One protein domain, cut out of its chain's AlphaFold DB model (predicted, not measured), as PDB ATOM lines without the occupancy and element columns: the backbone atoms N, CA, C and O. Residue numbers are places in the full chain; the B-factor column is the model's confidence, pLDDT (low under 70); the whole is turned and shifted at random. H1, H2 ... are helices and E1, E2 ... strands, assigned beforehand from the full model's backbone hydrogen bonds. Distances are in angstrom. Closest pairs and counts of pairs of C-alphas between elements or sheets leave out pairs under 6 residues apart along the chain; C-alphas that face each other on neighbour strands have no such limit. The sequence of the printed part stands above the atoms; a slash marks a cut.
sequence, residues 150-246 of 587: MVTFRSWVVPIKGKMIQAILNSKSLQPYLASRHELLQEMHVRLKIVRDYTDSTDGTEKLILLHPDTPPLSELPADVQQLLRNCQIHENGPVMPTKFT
ATOM      1  N   MET A 150      35.692  32.852 -39.479       94.63
ATOM      2  CA  MET A 150      34.506  33.019 -40.312       94.63
ATOM      3  C   MET A 150      33.297  32.552 -39.501       94.63
ATOM      4  O   MET A 150      33.217  31.377 -39.151       94.63
ATOM      5  N   VAL A 151      32.360  33.451 -39.202       93.50
ATOM      6  CA  VAL A 151      31.129  33.105 -38.473       93.50
ATOM      7  C   VAL A 151      29.937  33.293 -39.391       93.50
ATOM      8  O   VAL A 151      29.729  34.370 -39.949       93.50
ATOM      9  N   THR A 152      29.130  32.250 -39.530       94.89
ATOM     10  CA  THR A 152      27.895  32.304 -40.310       94.89
ATOM     11  C   THR A 152      26.733  32.614 -39.381       94.89
ATOM     12  O   THR A 152      26.263  31.749 -38.645       94.89
ATOM     13  N   PHE A 153      26.266  33.860 -39.409       94.72
ATOM     14  CA  PHE A 153      25.093  34.263 -38.639       94.72
ATOM     15  C   PHE A 153      23.817  33.870 -39.379       94.72
ATOM     16  O   PHE A 153      23.721  34.025 -40.596       94.72
ATOM     17  N   ARG A 154      22.808  33.403 -38.647       93.90
ATOM     18  CA  ARG A 154      21.439  33.319 -39.173       93.90
ATOM     19  C   ARG A 154      20.808  34.707 -39.150       93.90
ATOM     20  O   ARG A 154      21.332  35.615 -38.501       93.90
ATOM     21  N   SER A 155      19.690  34.893 -39.840       94.91
ATOM     22  CA  SER A 155      18.975  36.165 -39.799       94.91
ATOM     23  C   SER A 155      17.461  35.991 -39.775       94.91
ATOM     24  O   SER A 155      16.935  34.937 -40.132       94.91
ATOM     25  N   TRP A 156      16.761  37.038 -39.347       94.27
ATOM     26  CA  TRP A 156      15.342  37.235 -39.635       94.27
ATOM     27  C   TRP A 156      15.186  38.404 -40.600       94.27
ATOM     28  O   TRP A 156      15.827  39.440 -40.405       94.27
ATOM     29  N   VAL A 157      14.315  38.249 -41.599       92.72
ATOM     30  CA  VAL A 157      13.836  39.366 -42.420       92.72
ATOM     31  C   VAL A 157      12.764  40.095 -41.620       92.72
ATOM     32  O   VAL A 157      11.820  39.481 -41.127       92.72
ATOM     33  N   VAL A 158      12.940  41.399 -41.431       92.43
ATOM     34  CA  VAL A 158      12.064  42.234 -40.610       92.43
ATOM     35  C   VAL A 158      11.617  43.446 -41.417       92.43
ATOM     36  O   VAL A 158      12.473  44.207 -41.881       92.43
ATOM     37  N   PRO A 159      10.303  43.697 -41.541       89.60
ATOM     38  CA  PRO A 159       9.816  44.878 -42.233       89.60
ATOM     39  C   PRO A 159      10.143  46.159 -41.449       89.60
ATOM     40  O   PRO A 159      10.016  46.240 -40.222       89.60
ATOM     41  N   ILE A 160      10.515  47.213 -42.170       86.52
ATOM     42  CA  ILE A 160      10.764  48.570 -41.673       86.52
ATOM     43  C   ILE A 160       9.407  49.254 -41.449       86.52
ATOM     44  O   ILE A 160       9.009  50.178 -42.153       86.52
ATOM     45  N   LYS A 161       8.654  48.780 -40.451       82.43
ATOM     46  CA  LYS A 161       7.368  49.364 -40.046       82.43
ATOM     47  C   LYS A 161       7.429  49.861 -38.603       82.43
ATOM     48  O   LYS A 161       7.650  49.097 -37.661       82.43
ATOM     49  N   GLY A 162       7.200  51.161 -38.416       81.75
ATOM     50  CA  GLY A 162       7.136  51.791 -37.094       81.75
ATOM     51  C   GLY A 162       8.394  51.548 -36.248       81.75
ATOM     52  O   GLY A 162       9.512  51.792 -36.689       81.75
ATOM     53  N   LYS A 163       8.212  51.074 -35.007       86.79
ATOM     54  CA  LYS A 163       9.302  50.781 -34.050       86.79
ATOM     55  C   LYS A 163       9.619  49.283 -33.929       86.79
ATOM     56  O   LYS A 163      10.180  48.862 -32.920       86.79
ATOM     57  N   MET A 164       9.258  48.472 -34.925       89.48
ATOM     58  CA  MET A 164       9.319  47.008 -34.838       89.48
ATOM     59  C   MET A 164      10.736  46.463 -34.620       89.48
ATOM     60  O   MET A 164      10.953  45.691 -33.690       89.48
ATOM     61  N   ILE A 165      11.723  46.944 -35.386       91.74
ATOM     62  CA  ILE A 165      13.138  46.576 -35.199       91.74
ATOM     63  C   ILE A 165      13.584  46.877 -33.760       91.74
ATOM     64  O   ILE A 165      14.180  46.032 -33.097       91.74
ATOM     65  N   GLN A 166      13.239  48.056 -33.234       91.63
ATOM     66  CA  GLN A 166      13.588  48.436 -31.865       91.63
ATOM     67  C   GLN A 166      12.874  47.565 -30.820       91.63
ATOM     68  O   GLN A 166      13.461  47.254 -29.785       91.63
ATOM     69  N   ALA A 167      11.626  47.166 -31.077       90.78
ATOM     70  CA  ALA A 167      10.873  46.270 -30.205       90.78
ATOM     71  C   ALA A 167      11.527  44.883 -30.125       90.78
ATOM     72  O   ALA A 167      11.669  44.345 -29.028       90.78
ATOM     73  N   ILE A 168      12.008  44.348 -31.253       92.43
ATOM     74  CA  ILE A 168      12.750  43.080 -31.299       92.43
ATOM     75  C   ILE A 168      14.064  43.198 -30.525       92.43
ATOM     76  O   ILE A 168      14.320  42.407 -29.618       92.43
ATOM     77  N   LEU A 169      14.863  44.231 -30.816       92.56
ATOM     78  CA  LEU A 169      16.163  44.450 -30.172       92.56
ATOM     79  C   LEU A 169      16.066  44.713 -28.663       92.56
ATOM     80  O   LEU A 169      17.038  44.474 -27.950       92.56
ATOM     81  N   ASN A 170      14.919  45.187 -28.167       93.41
ATOM     82  CA  ASN A 170      14.676  45.429 -26.742       93.41
ATOM     83  C   ASN A 170      13.899  44.298 -26.049       93.41
ATOM     84  O   ASN A 170      13.767  44.315 -24.821       93.41
ATOM     85  N   SER A 171      13.368  43.327 -26.797       92.93
ATOM     86  CA  SER A 171      12.609  42.219 -26.223       92.93
ATOM     87  C   SER A 171      13.526  41.332 -25.392       92.93
ATOM     88  O   SER A 171      14.499  40.781 -25.907       92.93
ATOM     89  N   LYS A 172      13.194  41.167 -24.104       93.85
ATOM     90  CA  LYS A 172      13.932  40.293 -23.180       93.85
ATOM     91  C   LYS A 172      13.922  38.838 -23.645       93.85
ATOM     92  O   LYS A 172      14.969  38.204 -23.604       93.85
ATOM     93  N   SER A 173      12.776  38.350 -24.121       92.93
ATOM     94  CA  SER A 173      12.619  36.969 -24.593       92.93
ATOM     95  C   SER A 173      13.401  36.694 -25.876       92.93
ATOM     96  O   SER A 173      13.826  35.567 -26.090       92.93
ATOM     97  N   LEU A 174      13.633  37.716 -26.714       93.75
ATOM     98  CA  LEU A 174      14.407  37.560 -27.950       93.75
ATOM     99  C   LEU A 174      15.912  37.760 -27.755       93.75
ATOM    100  O   LEU A 174      16.679  37.312 -28.602       93.75
ATOM    101  N   GLN A 175      16.350  38.382 -26.650       93.51
ATOM    102  CA  GLN A 175      17.771  38.654 -26.398       93.51
ATOM    103  C   GLN A 175      18.697  37.450 -26.618       93.51
ATOM    104  O   GLN A 175      19.732  37.673 -27.243       93.51
ATOM    105  N   PRO A 176      18.387  36.226 -26.139       93.49
ATOM    106  CA  PRO A 176      19.294  35.083 -26.273       93.49
ATOM    107  C   PRO A 176      19.590  34.700 -27.728       93.49
ATOM    108  O   PRO A 176      20.665  34.190 -28.015       93.49
ATOM    109  N   TYR A 177      18.662  34.988 -28.642       94.44
ATOM    110  CA  TYR A 177      18.759  34.624 -30.054       94.44
ATOM    111  C   TYR A 177      19.434  35.698 -30.905       94.44
ATOM    112  O   TYR A 177      19.708  35.468 -32.075       94.44
ATOM    113  N   LEU A 178      19.694  36.892 -30.368       94.08
ATOM    114  CA  LEU A 178      20.314  37.973 -31.133       94.08
ATOM    115  C   LEU A 178      21.829  37.785 -31.215       94.08
ATOM    116  O   LEU A 178      22.481  37.498 -30.208       94.08
ATOM    117  N   ALA A 179      22.414  38.090 -32.378       93.29
ATOM    118  CA  ALA A 179      23.860  37.998 -32.585       93.29
ATOM    119  C   ALA A 179      24.667  38.792 -31.542       93.29
ATOM    120  O   ALA A 179      25.762  38.370 -31.195       93.29
ATOM    121  N   SER A 180      24.111  39.870 -30.957       89.67
ATOM    122  CA  SER A 180      24.713  40.629 -29.836       89.67
ATOM    123  C   SER A 180      25.209  39.780 -28.668       89.67
ATOM    124  O   SER A 180      26.012  40.270 -27.877       89.67
ATOM    125  N   ARG A 181      24.666  38.572 -28.484       89.84
ATOM    126  CA  ARG A 181      25.029  37.674 -27.382       89.84
ATOM    127  C   ARG A 181      26.192  36.754 -27.704       89.84
ATOM    128  O   ARG A 181      26.717  36.145 -26.783       89.84
ATOM    129  N   HIS A 182      26.626  36.723 -28.957       90.98
ATOM    130  CA  HIS A 182      27.790  35.966 -29.367       90.98
ATOM    131  C   HIS A 182      29.053  36.507 -28.688       90.98
ATOM    132  O   HIS A 182      29.289  37.717 -28.667       90.98
ATOM    133  N   GLU A 183      29.870  35.603 -28.157       88.23
ATOM    134  CA  GLU A 183      31.022  35.924 -27.307       88.23
ATOM    135  C   GLU A 183      32.027  36.839 -28.016       88.23
ATOM    136  O   GLU A 183      32.406  37.874 -27.473       88.23
ATOM    137  N   LEU A 184      32.349  36.547 -29.284       87.70
ATOM    138  CA  LEU A 184      33.266  37.376 -30.080       87.70
ATOM    139  C   LEU A 184      32.829  38.843 -30.191       87.70
ATOM    140  O   LEU A 184      33.681  39.723 -30.248       87.70
ATOM    141  N   LEU A 185      31.520  39.135 -30.204       86.99
ATOM    142  CA  LEU A 185      31.042  40.515 -30.360       86.99
ATOM    143  C   LEU A 185      31.226  41.355 -29.091       86.99
ATOM    144  O   LEU A 185      31.139  42.582 -29.158       86.99
ATOM    145  N   GLN A 186      31.469  40.717 -27.944       85.23
ATOM    146  CA  GLN A 186      31.770  41.403 -26.686       85.23
ATOM    147  C   GLN A 186      33.220  41.903 -26.644       85.23
ATOM    148  O   GLN A 186      33.518  42.862 -25.936       85.23
ATOM    149  N   GLU A 187      34.085  41.305 -27.464       87.20
ATOM    150  CA  GLU A 187      35.529  41.539 -27.512       87.20
ATOM    151  C   GLU A 187      35.951  42.458 -28.672       87.20
ATOM    152  O   GLU A 187      37.144  42.658 -28.920       87.20
ATOM    153  N   MET A 188      34.979  43.028 -29.394       86.21
ATOM    154  CA  MET A 188      35.233  43.898 -30.541       86.21
ATOM    155  C   MET A 188      35.452  45.364 -30.152       86.21
ATOM    156  O   MET A 188      34.742  45.922 -29.312       86.21
ATOM    157  N   HIS A 189      36.367  46.036 -30.856       77.81
ATOM    158  CA  HIS A 189      36.548  47.490 -30.765       77.81
ATOM    159  C   HIS A 189      35.349  48.265 -31.323       77.81
ATOM    160  O   HIS A 189      34.914  49.264 -30.745       77.81
ATOM    161  N   VAL A 190      34.803  47.793 -32.445       79.09
ATOM    162  CA  VAL A 190      33.630  48.371 -33.102       79.09
ATOM    163  C   VAL A 190      32.492  47.375 -32.999       79.09
ATOM    164  O   VAL A 190      32.603  46.239 -33.451       79.09
ATOM    165  N   ARG A 191      31.364  47.800 -32.425       81.93
ATOM    166  CA  ARG A 191      30.179  46.941 -32.361       81.93
ATOM    167  C   ARG A 191      29.713  46.596 -33.770       81.93
ATOM    168  O   ARG A 191      29.385  47.488 -34.556       81.93
ATOM    169  N   LEU A 192      29.620  45.300 -34.051       85.38
ATOM    170  CA  LEU A 192      29.012  44.797 -35.273       85.38
ATOM    171  C   LEU A 192      27.581  45.337 -35.413       85.38
ATOM    172  O   LEU A 192      26.779  45.273 -34.478       85.38
ATOM    173  N   LYS A 193      27.231  45.829 -36.605       88.00
ATOM    174  CA  LYS A 193      25.839  46.162 -36.928       88.00
ATOM    175  C   LYS A 193      25.023  44.871 -37.027       88.00
ATOM    176  O   LYS A 193      25.201  44.099 -37.969       88.00
ATOM    177  N   ILE A 194      24.141  44.661 -36.051       91.19
ATOM    178  CA  ILE A 194      23.214  43.515 -35.997       91.19
ATOM    179  C   ILE A 194      22.083  43.682 -37.008       91.19
ATOM    180  O   ILE A 194      21.612  42.702 -37.568       91.19
ATOM    181  N   VAL A 195      21.661  44.922 -37.252       93.05
ATOM    182  CA  VAL A 195      20.690  45.238 -38.297       93.05
ATOM    183  C   VAL A 195      21.453  45.539 -39.584       93.05
ATOM    184  O   VAL A 195      22.290  46.447 -39.605       93.05
ATOM    185  N   ARG A 196      21.182  44.773 -40.637       91.70
ATOM    186  CA  ARG A 196      21.791  44.897 -41.968       91.70
ATOM    187  C   ARG A 196      20.715  45.209 -43.003       91.70
ATOM    188  O   ARG A 196      19.541  44.919 -42.785       91.70
ATOM    189  N   ASP A 197      21.116  45.809 -44.114       89.94
ATOM    190  CA  ASP A 197      20.212  46.002 -45.246       89.94
ATOM    191  C   ASP A 197      19.985  44.657 -45.944       89.94
ATOM    192  O   ASP A 197      20.916  43.854 -46.055       89.94
ATOM    193  N   TYR A 198      18.744  44.394 -46.355       90.21
ATOM    194  CA  TYR A 198      18.401  43.182 -47.088       90.21
ATOM    195  C   TYR A 198      18.424  43.477 -48.588       90.21
ATOM    196  O   TYR A 198      17.568  44.200 -49.087       90.21
ATOM    197  N   THR A 199      19.424  42.962 -49.304       84.82
ATOM    198  CA  THR A 199      19.641  43.284 -50.726       84.82
ATOM    199  C   THR A 199      18.565  42.736 -51.649       84.82
ATOM    200  O   THR A 199      18.326  43.329 -52.696       84.82
ATOM    201  N   ASP A 200      17.906  41.646 -51.260       84.16
ATOM    202  CA  ASP A 200      16.836  41.042 -52.062       84.16
ATOM    203  C   ASP A 200      15.473  41.704 -51.790       84.16
ATOM    204  O   ASP A 200      14.463  41.332 -52.388       84.16
ATOM    205  N   SER A 201      15.432  42.708 -50.904       81.68
ATOM    206  CA  SER A 201      14.232  43.502 -50.656       81.68
ATOM    207  C   SER A 201      13.900  44.330 -51.897       81.68
ATOM    208  O   SER A 201      14.582  45.303 -52.219       81.68
ATOM    209  N   THR A 202      12.836  43.939 -52.595       76.57
ATOM    210  CA  THR A 202      12.409  44.557 -53.866       76.57
ATOM    211  C   THR A 202      12.071  46.049 -53.762       76.57
ATOM    212  O   THR A 202      12.214  46.777 -54.741       76.57
ATOM    213  N   ASP A 203      11.654  46.521 -52.587       82.16
ATOM    214  CA  ASP A 203      11.232  47.900 -52.320       82.16
ATOM    215  C   ASP A 203      12.082  48.604 -51.243       82.16
ATOM    216  O   ASP A 203      11.822  49.758 -50.891       82.16
ATOM    217  N   GLY A 204      13.107  47.927 -50.712       80.96
ATOM    218  CA  GLY A 204      13.932  48.432 -49.616       80.96
ATOM    219  C   GLY A 204      13.170  48.601 -48.296       80.96
ATOM    220  O   GLY A 204      13.644  49.319 -47.410       80.96
ATOM    221  N   THR A 205      11.997  47.977 -48.143       87.50
ATOM    222  CA  THR A 205      11.176  48.064 -46.927       87.50
ATOM    223  C   THR A 205      11.530  47.016 -45.882       87.50
ATOM    224  O   THR A 205      10.873  46.955 -44.846       87.50
ATOM    225  N   GLU A 206      12.577  46.221 -46.090       90.51
ATOM    226  CA  GLU A 206      12.971  45.140 -45.188       90.51
ATOM    227  C   GLU A 206      14.439  45.246 -44.763       90.51
ATOM    228  O   GLU A 206      15.303  45.767 -45.471       90.51
ATOM    229  N   LYS A 207      14.732  44.736 -43.565       93.31
ATOM    230  CA  LYS A 207      16.091  44.613 -43.030       93.31
ATOM    231  C   LYS A 207      16.327  43.230 -42.464       93.31
ATOM    232  O   LYS A 207      15.398  42.554 -42.039       93.31
ATOM    233  N   LEU A 208      17.594  42.850 -42.382       93.62
ATOM    234  CA  LEU A 208      18.011  41.638 -41.691       93.62
ATOM    235  C   LEU A 208      18.375  41.963 -40.246       93.62
ATOM    236  O   LEU A 208      19.137  42.898 -39.989       93.62
ATOM    237  N   ILE A 209      17.888  41.165 -39.303       94.82
ATOM    238  CA  ILE A 209      18.413  41.118 -37.936       94.82
ATOM    239  C   ILE A 209      19.262  39.860 -37.804       94.82
ATOM    240  O   ILE A 209      18.747  38.757 -37.956       94.82
ATOM    241  N   LEU A 210      20.554  40.025 -37.516       95.27
ATOM    242  CA  LEU A 210      21.473  38.911 -37.295       95.27
ATOM    243  C   LEU A 210      21.177  38.202 -35.967       95.27
ATOM    244  O   LEU A 210      21.028  38.831 -34.913       95.27
ATOM    245  N   LEU A 211      21.161  36.878 -36.023       95.13
ATOM    246  CA  LEU A 211      20.883  35.978 -34.914       95.13
ATOM    247  C   LEU A 211      22.151  35.278 -34.456       95.13
ATOM    248  O   LEU A 211      23.106  35.148 -35.219       95.13
ATOM    249  N   HIS A 212      22.144  34.795 -33.219       94.67
ATOM    250  CA  HIS A 212      23.184  33.911 -32.721       94.67
ATOM    251  C   HIS A 212      23.311  32.699 -33.665       94.67
ATOM    252  O   HIS A 212      22.268  32.166 -34.059       94.67
ATOM    253  N   PRO A 213      24.524  32.250 -34.041       93.40
ATOM    254  CA  PRO A 213      24.717  31.097 -34.928       93.40
ATOM    255  C   PRO A 213      23.961  29.840 -34.466       93.40
ATOM    256  O   PRO A 213      23.340  29.161 -35.284       93.40
ATOM    257  N   ASP A 214      23.917  29.623 -33.147       93.19
ATOM    258  CA  ASP A 214      23.217  28.497 -32.503       93.19
ATOM    259  C   ASP A 214      21.698  28.698 -32.363       93.19
ATOM    260  O   ASP A 214      21.013  27.880 -31.752       93.19
ATOM    261  N   THR A 215      21.141  29.795 -32.887       93.81
ATOM    262  CA  THR A 215      19.688  30.006 -32.880       93.81
ATOM    263  C   THR A 215      19.031  28.933 -33.748       93.81
ATOM    264  O   THR A 215      19.348  28.855 -34.942       93.81
ATOM    265  N   PRO A 216      18.110  28.121 -33.200       93.16
ATOM    266  CA  PRO A 216      17.446  27.097 -33.985       93.16
ATOM    267  C   PRO A 216      16.477  27.736 -34.996       93.16
ATOM    268  O   PRO A 216      16.105  28.909 -34.854       93.16
ATOM    269  N   PRO A 217      16.056  26.992 -36.032       92.97
ATOM    270  CA  PRO A 217      15.049  27.463 -36.975       92.97
ATOM    271  C   PRO A 217      13.765  27.907 -36.266       92.97
ATOM    272  O   PRO A 217      13.390  27.347 -35.237       92.97
ATOM    273  N   LEU A 218      13.044  28.864 -36.859       91.77
ATOM    274  CA  LEU A 218      11.797  29.407 -36.299       91.77
ATOM    275  C   LEU A 218      10.800  28.337 -35.801       91.77
ATOM    276  O   LEU A 218      10.174  28.541 -34.765       91.77
ATOM    277  N   SER A 219      10.686  27.192 -36.481       91.58
ATOM    278  CA  SER A 219       9.801  26.073 -36.112       91.58
ATOM    279  C   SER A 219      10.155  25.377 -34.794       91.58
ATOM    280  O   SER A 219       9.280  24.781 -34.170       91.58
ATOM    281  N   GLU A 220      11.417  25.445 -34.377       94.14
ATOM    282  CA  GLU A 220      11.957  24.781 -33.184       94.14
ATOM    283  C   GLU A 220      12.076  25.734 -31.985       94.14
ATOM    284  O   GLU A 220      12.407  25.316 -30.876       94.14
ATOM    285  N   LEU A 221      11.792  27.025 -32.180       94.04
ATOM    286  CA  LEU A 221      11.774  27.995 -31.088       94.04
ATOM    287  C   LEU A 221      10.591  27.739 -30.134       94.04
ATOM    288  O   LEU A 221       9.557  27.225 -30.558       94.04
ATOM    289  N   PRO A 222      10.684  28.146 -28.857       95.75
ATOM    290  CA  PRO A 222       9.563  28.094 -27.920       95.75
ATOM    291  C   PRO A 222       8.294  28.774 -28.460       95.75
ATOM    292  O   PRO A 222       8.365  29.784 -29.165       95.75
ATOM    293  N   ALA A 223       7.117  28.239 -28.129       94.84
ATOM    294  CA  ALA A 223       5.842  28.698 -28.692       94.84
ATOM    295  C   ALA A 223       5.545  30.187 -28.414       94.84
ATOM    296  O   ALA A 223       4.985  30.881 -29.263       94.84
ATOM    297  N   ASP A 224       5.954  30.697 -27.252       94.37
ATOM    298  CA  ASP A 224       5.849  32.110 -26.884       94.37
ATOM    299  C   ASP A 224       6.749  33.000 -27.757       94.37
ATOM    300  O   ASP A 224       6.317  34.058 -28.220       94.37
ATOM    301  N   VAL A 225       7.970  32.542 -28.050       94.53
ATOM    302  CA  VAL A 225       8.908  33.209 -28.963       94.53
ATOM    303  C   VAL A 225       8.363  33.205 -30.389       94.53
ATOM    304  O   VAL A 225       8.346  34.254 -31.032       94.53
ATOM    305  N   GLN A 226       7.846  32.070 -30.874       94.74
ATOM    306  CA  GLN A 226       7.220  31.982 -32.197       94.74
ATOM    307  C   GLN A 226       6.038  32.946 -32.330       94.74
ATOM    308  O   GLN A 226       5.919  33.649 -33.334       94.74
ATOM    309  N   GLN A 227       5.171  33.015 -31.315       93.74
ATOM    310  CA  GLN A 227       4.038  33.936 -31.325       93.74
ATOM    311  C   GLN A 227       4.500  35.397 -31.337       93.74
ATOM    312  O   GLN A 227       3.938  36.216 -32.065       93.74
ATOM    313  N   LEU A 228       5.542  35.730 -30.570       92.90
ATOM    314  CA  LEU A 228       6.122  37.069 -30.568       92.90
ATOM    315  C   LEU A 228       6.686  37.447 -31.948       92.90
ATOM    316  O   LEU A 228       6.440  38.557 -32.414       92.90
ATOM    317  N   LEU A 229       7.381  36.526 -32.622       93.53
ATOM    318  CA  LEU A 229       7.909  36.732 -33.975       93.53
ATOM    319  C   LEU A 229       6.791  36.921 -35.008       93.53
ATOM    320  O   LEU A 229       6.857  37.854 -35.808       93.53
ATOM    321  N   ARG A 230       5.714  36.128 -34.929       92.50
ATOM    322  CA  ARG A 230       4.520  36.299 -35.780       92.50
ATOM    323  C   ARG A 230       3.863  37.664 -35.580       92.50
ATOM    324  O   ARG A 230       3.494  38.310 -36.556       92.50
ATOM    325  N   ASN A 231       3.767  38.142 -34.337       91.42
ATOM    326  CA  ASN A 231       3.269  39.492 -34.042       91.42
ATOM    327  C   ASN A 231       4.175  40.583 -34.647       91.42
ATOM    328  O   ASN A 231       3.710  41.679 -34.961       91.42
ATOM    329  N   CYS A 232       5.461  40.278 -34.833       89.41
ATOM    330  CA  CYS A 232       6.432  41.111 -35.537       89.41
ATOM    331  C   CYS A 232       6.493  40.851 -37.053       89.41
ATOM    332  O   CYS A 232       7.432  41.313 -37.688       89.41
ATOM    333  N   GLN A 233       5.520  40.150 -37.649       89.11
ATOM    334  CA  GLN A 233       5.479  39.854 -39.092       89.11
ATOM    335  C   GLN A 233       6.695  39.049 -39.594       89.11
ATOM    336  O   GLN A 233       7.043  39.122 -40.768       89.11
ATOM    337  N   ILE A 234       7.342  38.278 -38.714       90.66
ATOM    338  CA  ILE A 234       8.445  37.374 -39.061       90.66
ATOM    339  C   ILE A 234       7.872  35.960 -39.141       90.66
ATOM    340  O   ILE A 234       7.481  35.381 -38.122       90.66
ATOM    341  N   HIS A 235       7.797  35.414 -40.354       85.06
ATOM    342  CA  HIS A 235       7.174  34.109 -40.619       85.06
ATOM    343  C   HIS A 235       8.174  33.015 -40.990       85.06
ATOM    344  O   HIS A 235       7.894  31.835 -40.788       85.06
ATOM    345  N   GLU A 236       9.349  33.402 -41.472       86.23
ATOM    346  CA  GLU A 236      10.381  32.489 -41.937       86.23
ATOM    347  C   GLU A 236      11.775  32.972 -41.531       86.23
ATOM    348  O   GLU A 236      11.975  34.116 -41.109       86.23
ATOM    349  N   ASN A 237      12.743  32.062 -41.608       90.85
ATOM    350  CA  ASN A 237      14.138  32.412 -41.391       90.85
ATOM    351  C   ASN A 237      14.650  33.183 -42.613       90.85
ATOM    352  O   ASN A 237      14.368  32.803 -43.745       90.85
ATOM    353  N   GLY A 238      15.427  34.235 -42.375       91.43
ATOM    354  CA  GLY A 238      16.133  34.949 -43.429       91.43
ATOM    355  C   GLY A 238      17.376  34.198 -43.914       91.43
ATOM    356  O   GLY A 238      17.717  33.128 -43.391       91.43
ATOM    357  N   PRO A 239      18.098  34.767 -44.894       92.98
ATOM    358  CA  PRO A 239      19.325  34.175 -45.409       92.98
ATOM    359  C   PRO A 239      20.397  34.042 -44.321       92.98
ATOM    360  O   PRO A 239      20.451  34.802 -43.346       92.98
ATOM    361  N   VAL A 240      21.295  33.077 -44.502       92.89
ATOM    362  CA  VAL A 240      22.523  33.003 -43.707       92.89
ATOM    363  C   VAL A 240      23.518  34.058 -44.185       92.89
ATOM    364  O   VAL A 240      23.638  34.319 -45.379       92.89
ATOM    365  N   MET A 241      24.246  34.651 -43.246       91.51
ATOM    366  CA  MET A 241      25.171  35.756 -43.480       91.51
ATOM    367  C   MET A 241      26.578  35.371 -43.008       91.51
ATOM    368  O   MET A 241      26.924  35.592 -41.840       91.51
ATOM    369  N   PRO A 242      27.413  34.804 -43.897       93.58
ATOM    370  CA  PRO A 242      28.822  34.577 -43.616       93.58
ATOM    371  C   PRO A 242      29.523  35.910 -43.341       93.58
ATOM    372  O   PRO A 242      29.547  36.806 -44.182       93.58
ATOM    373  N   THR A 243      30.101  36.048 -42.154       92.36
ATOM    374  CA  THR A 243      30.834  37.240 -41.726       92.36
ATOM    375  C   THR A 243      32.267  36.853 -41.399       92.36
ATOM    376  O   THR A 243      32.515  36.050 -40.499       92.36
ATOM    377  N   LYS A 244      33.214  37.430 -42.141       93.25
ATOM    378  CA  LYS A 244      34.643  37.281 -41.879       93.25
ATOM    379  C   LYS A 244      35.083  38.323 -40.860       93.25
ATOM    380  O   LYS A 244      34.867  39.511 -41.089       93.25
ATOM    381  N   PHE A 245      35.724  37.873 -39.790       93.34
ATOM    382  CA  PHE A 245      36.426  38.740 -38.852       93.34
ATOM    383  C   PHE A 245      37.928  38.687 -39.106       93.34
ATOM    384  O   PHE A 245      38.450  37.746 -39.710       93.34
ATOM    385  N   THR A 246      38.618  39.718 -38.643       93.48
ATOM    386  CA  THR A 246      40.071  39.844 -38.677       93.48
ATOM    387  C   THR A 246      40.572  40.339 -37.327       93.48
ATOM    388  O   THR A 246      39.805  40.886 -36.535       93.48
TER     389      THR A 246
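AT A GLANCE: This is residues 150 to 246 of the 587 residues of the protein "tRNA (guanine(37)-N1)-methyltransferase 2" of Phaeodactylum tricornutum (strain CCAP 1055/1) (UniProt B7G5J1). What is the main shape? A strongly twisted sheet of four strands, E1 to E4, is curled like part of a barrel, and H1 and the unnamed stretch of residues 171 to 182 lie towards one face of it. H2 and H3 lie towards opposite ends of the domain's length, off the sheet. What is it made of? The printed part has 97 residues, with three named helices and four named strands in the order E1 H1 H2 E2 E3 H3 E4; the sheet, E2 E3 E1 E4, is antiparallel, and the class is mixed, helices and strands, with under half of the residues, 47, in named elements. How large is it? It is compact and rounded, with a radius of gyration of the C-alphas of 13.0 A and spans of 36 by 31 by 22 A.

IN THESE COORDINATES: Where does the first half run? E1, residues 150 to 159, begins at C-alpha 150 (34.506, 33.019, -40.312) and is 27.5 A long. H1 is residues 164 to 170, 9.8 A, and H2 is residues 183 to 186. What follows? E2 is residues 195 to 197, E3 is residues 206 to 211, 15.9 A, and H3 is residues 223 to 231, 12.3 A, from C-alpha 223 (5.842, 28.698, -28.692). E4, residues 237 to 244, is 21.1 A long and ends at C-alpha 244 (34.643, 37.281, -41.879).

HOW THE PARTS SIT: How are the strands joined? E1 and E4 are antiparallel at 143 degrees, with N 151 and O 243 2.9 A apart, within hydrogen-bond range. E3 and E1 are antiparallel at 139 degrees, with N 158 and O 207 at 2.8 A. E2 and E3 form a hairpin at 138 degrees, with N 196 and O 208 at 2.8 A. Where are the helices? H1 is on the sheet at a height of 9.4 A, only just over E3 and E1, with 3 of its C-alphas falling on each; its closest C-alphas to E1 are those of Ile 165 and Val 158, 7.0 A. H2 and H3 are not on the sheet. Which units are there? E1, H1 H2, E2 and E3, H3, E4 are split strand-helix-strand units, in each of which two strands of the sheet are joined through helices and have another strand between them, E3 in the first and E1 in the second, each with a right-handed crossover. Are the helix backbones complete? In H1 and H3 every O i to N i+4 pair is within hydrogen-bond range; H2 is too short for one.

THE WHOLE: How far does it reach? The two C-alphas farthest apart are those of Ala 223 and Thr 246, 37.4 A. Which links are long? Those from H1 to H2, 12 residues, and from E3 to H3, 11 residues, are long. Is it whole and confident? The printed part has no cut, its mean pLDDT is 90.7, and no printed residue is under 70.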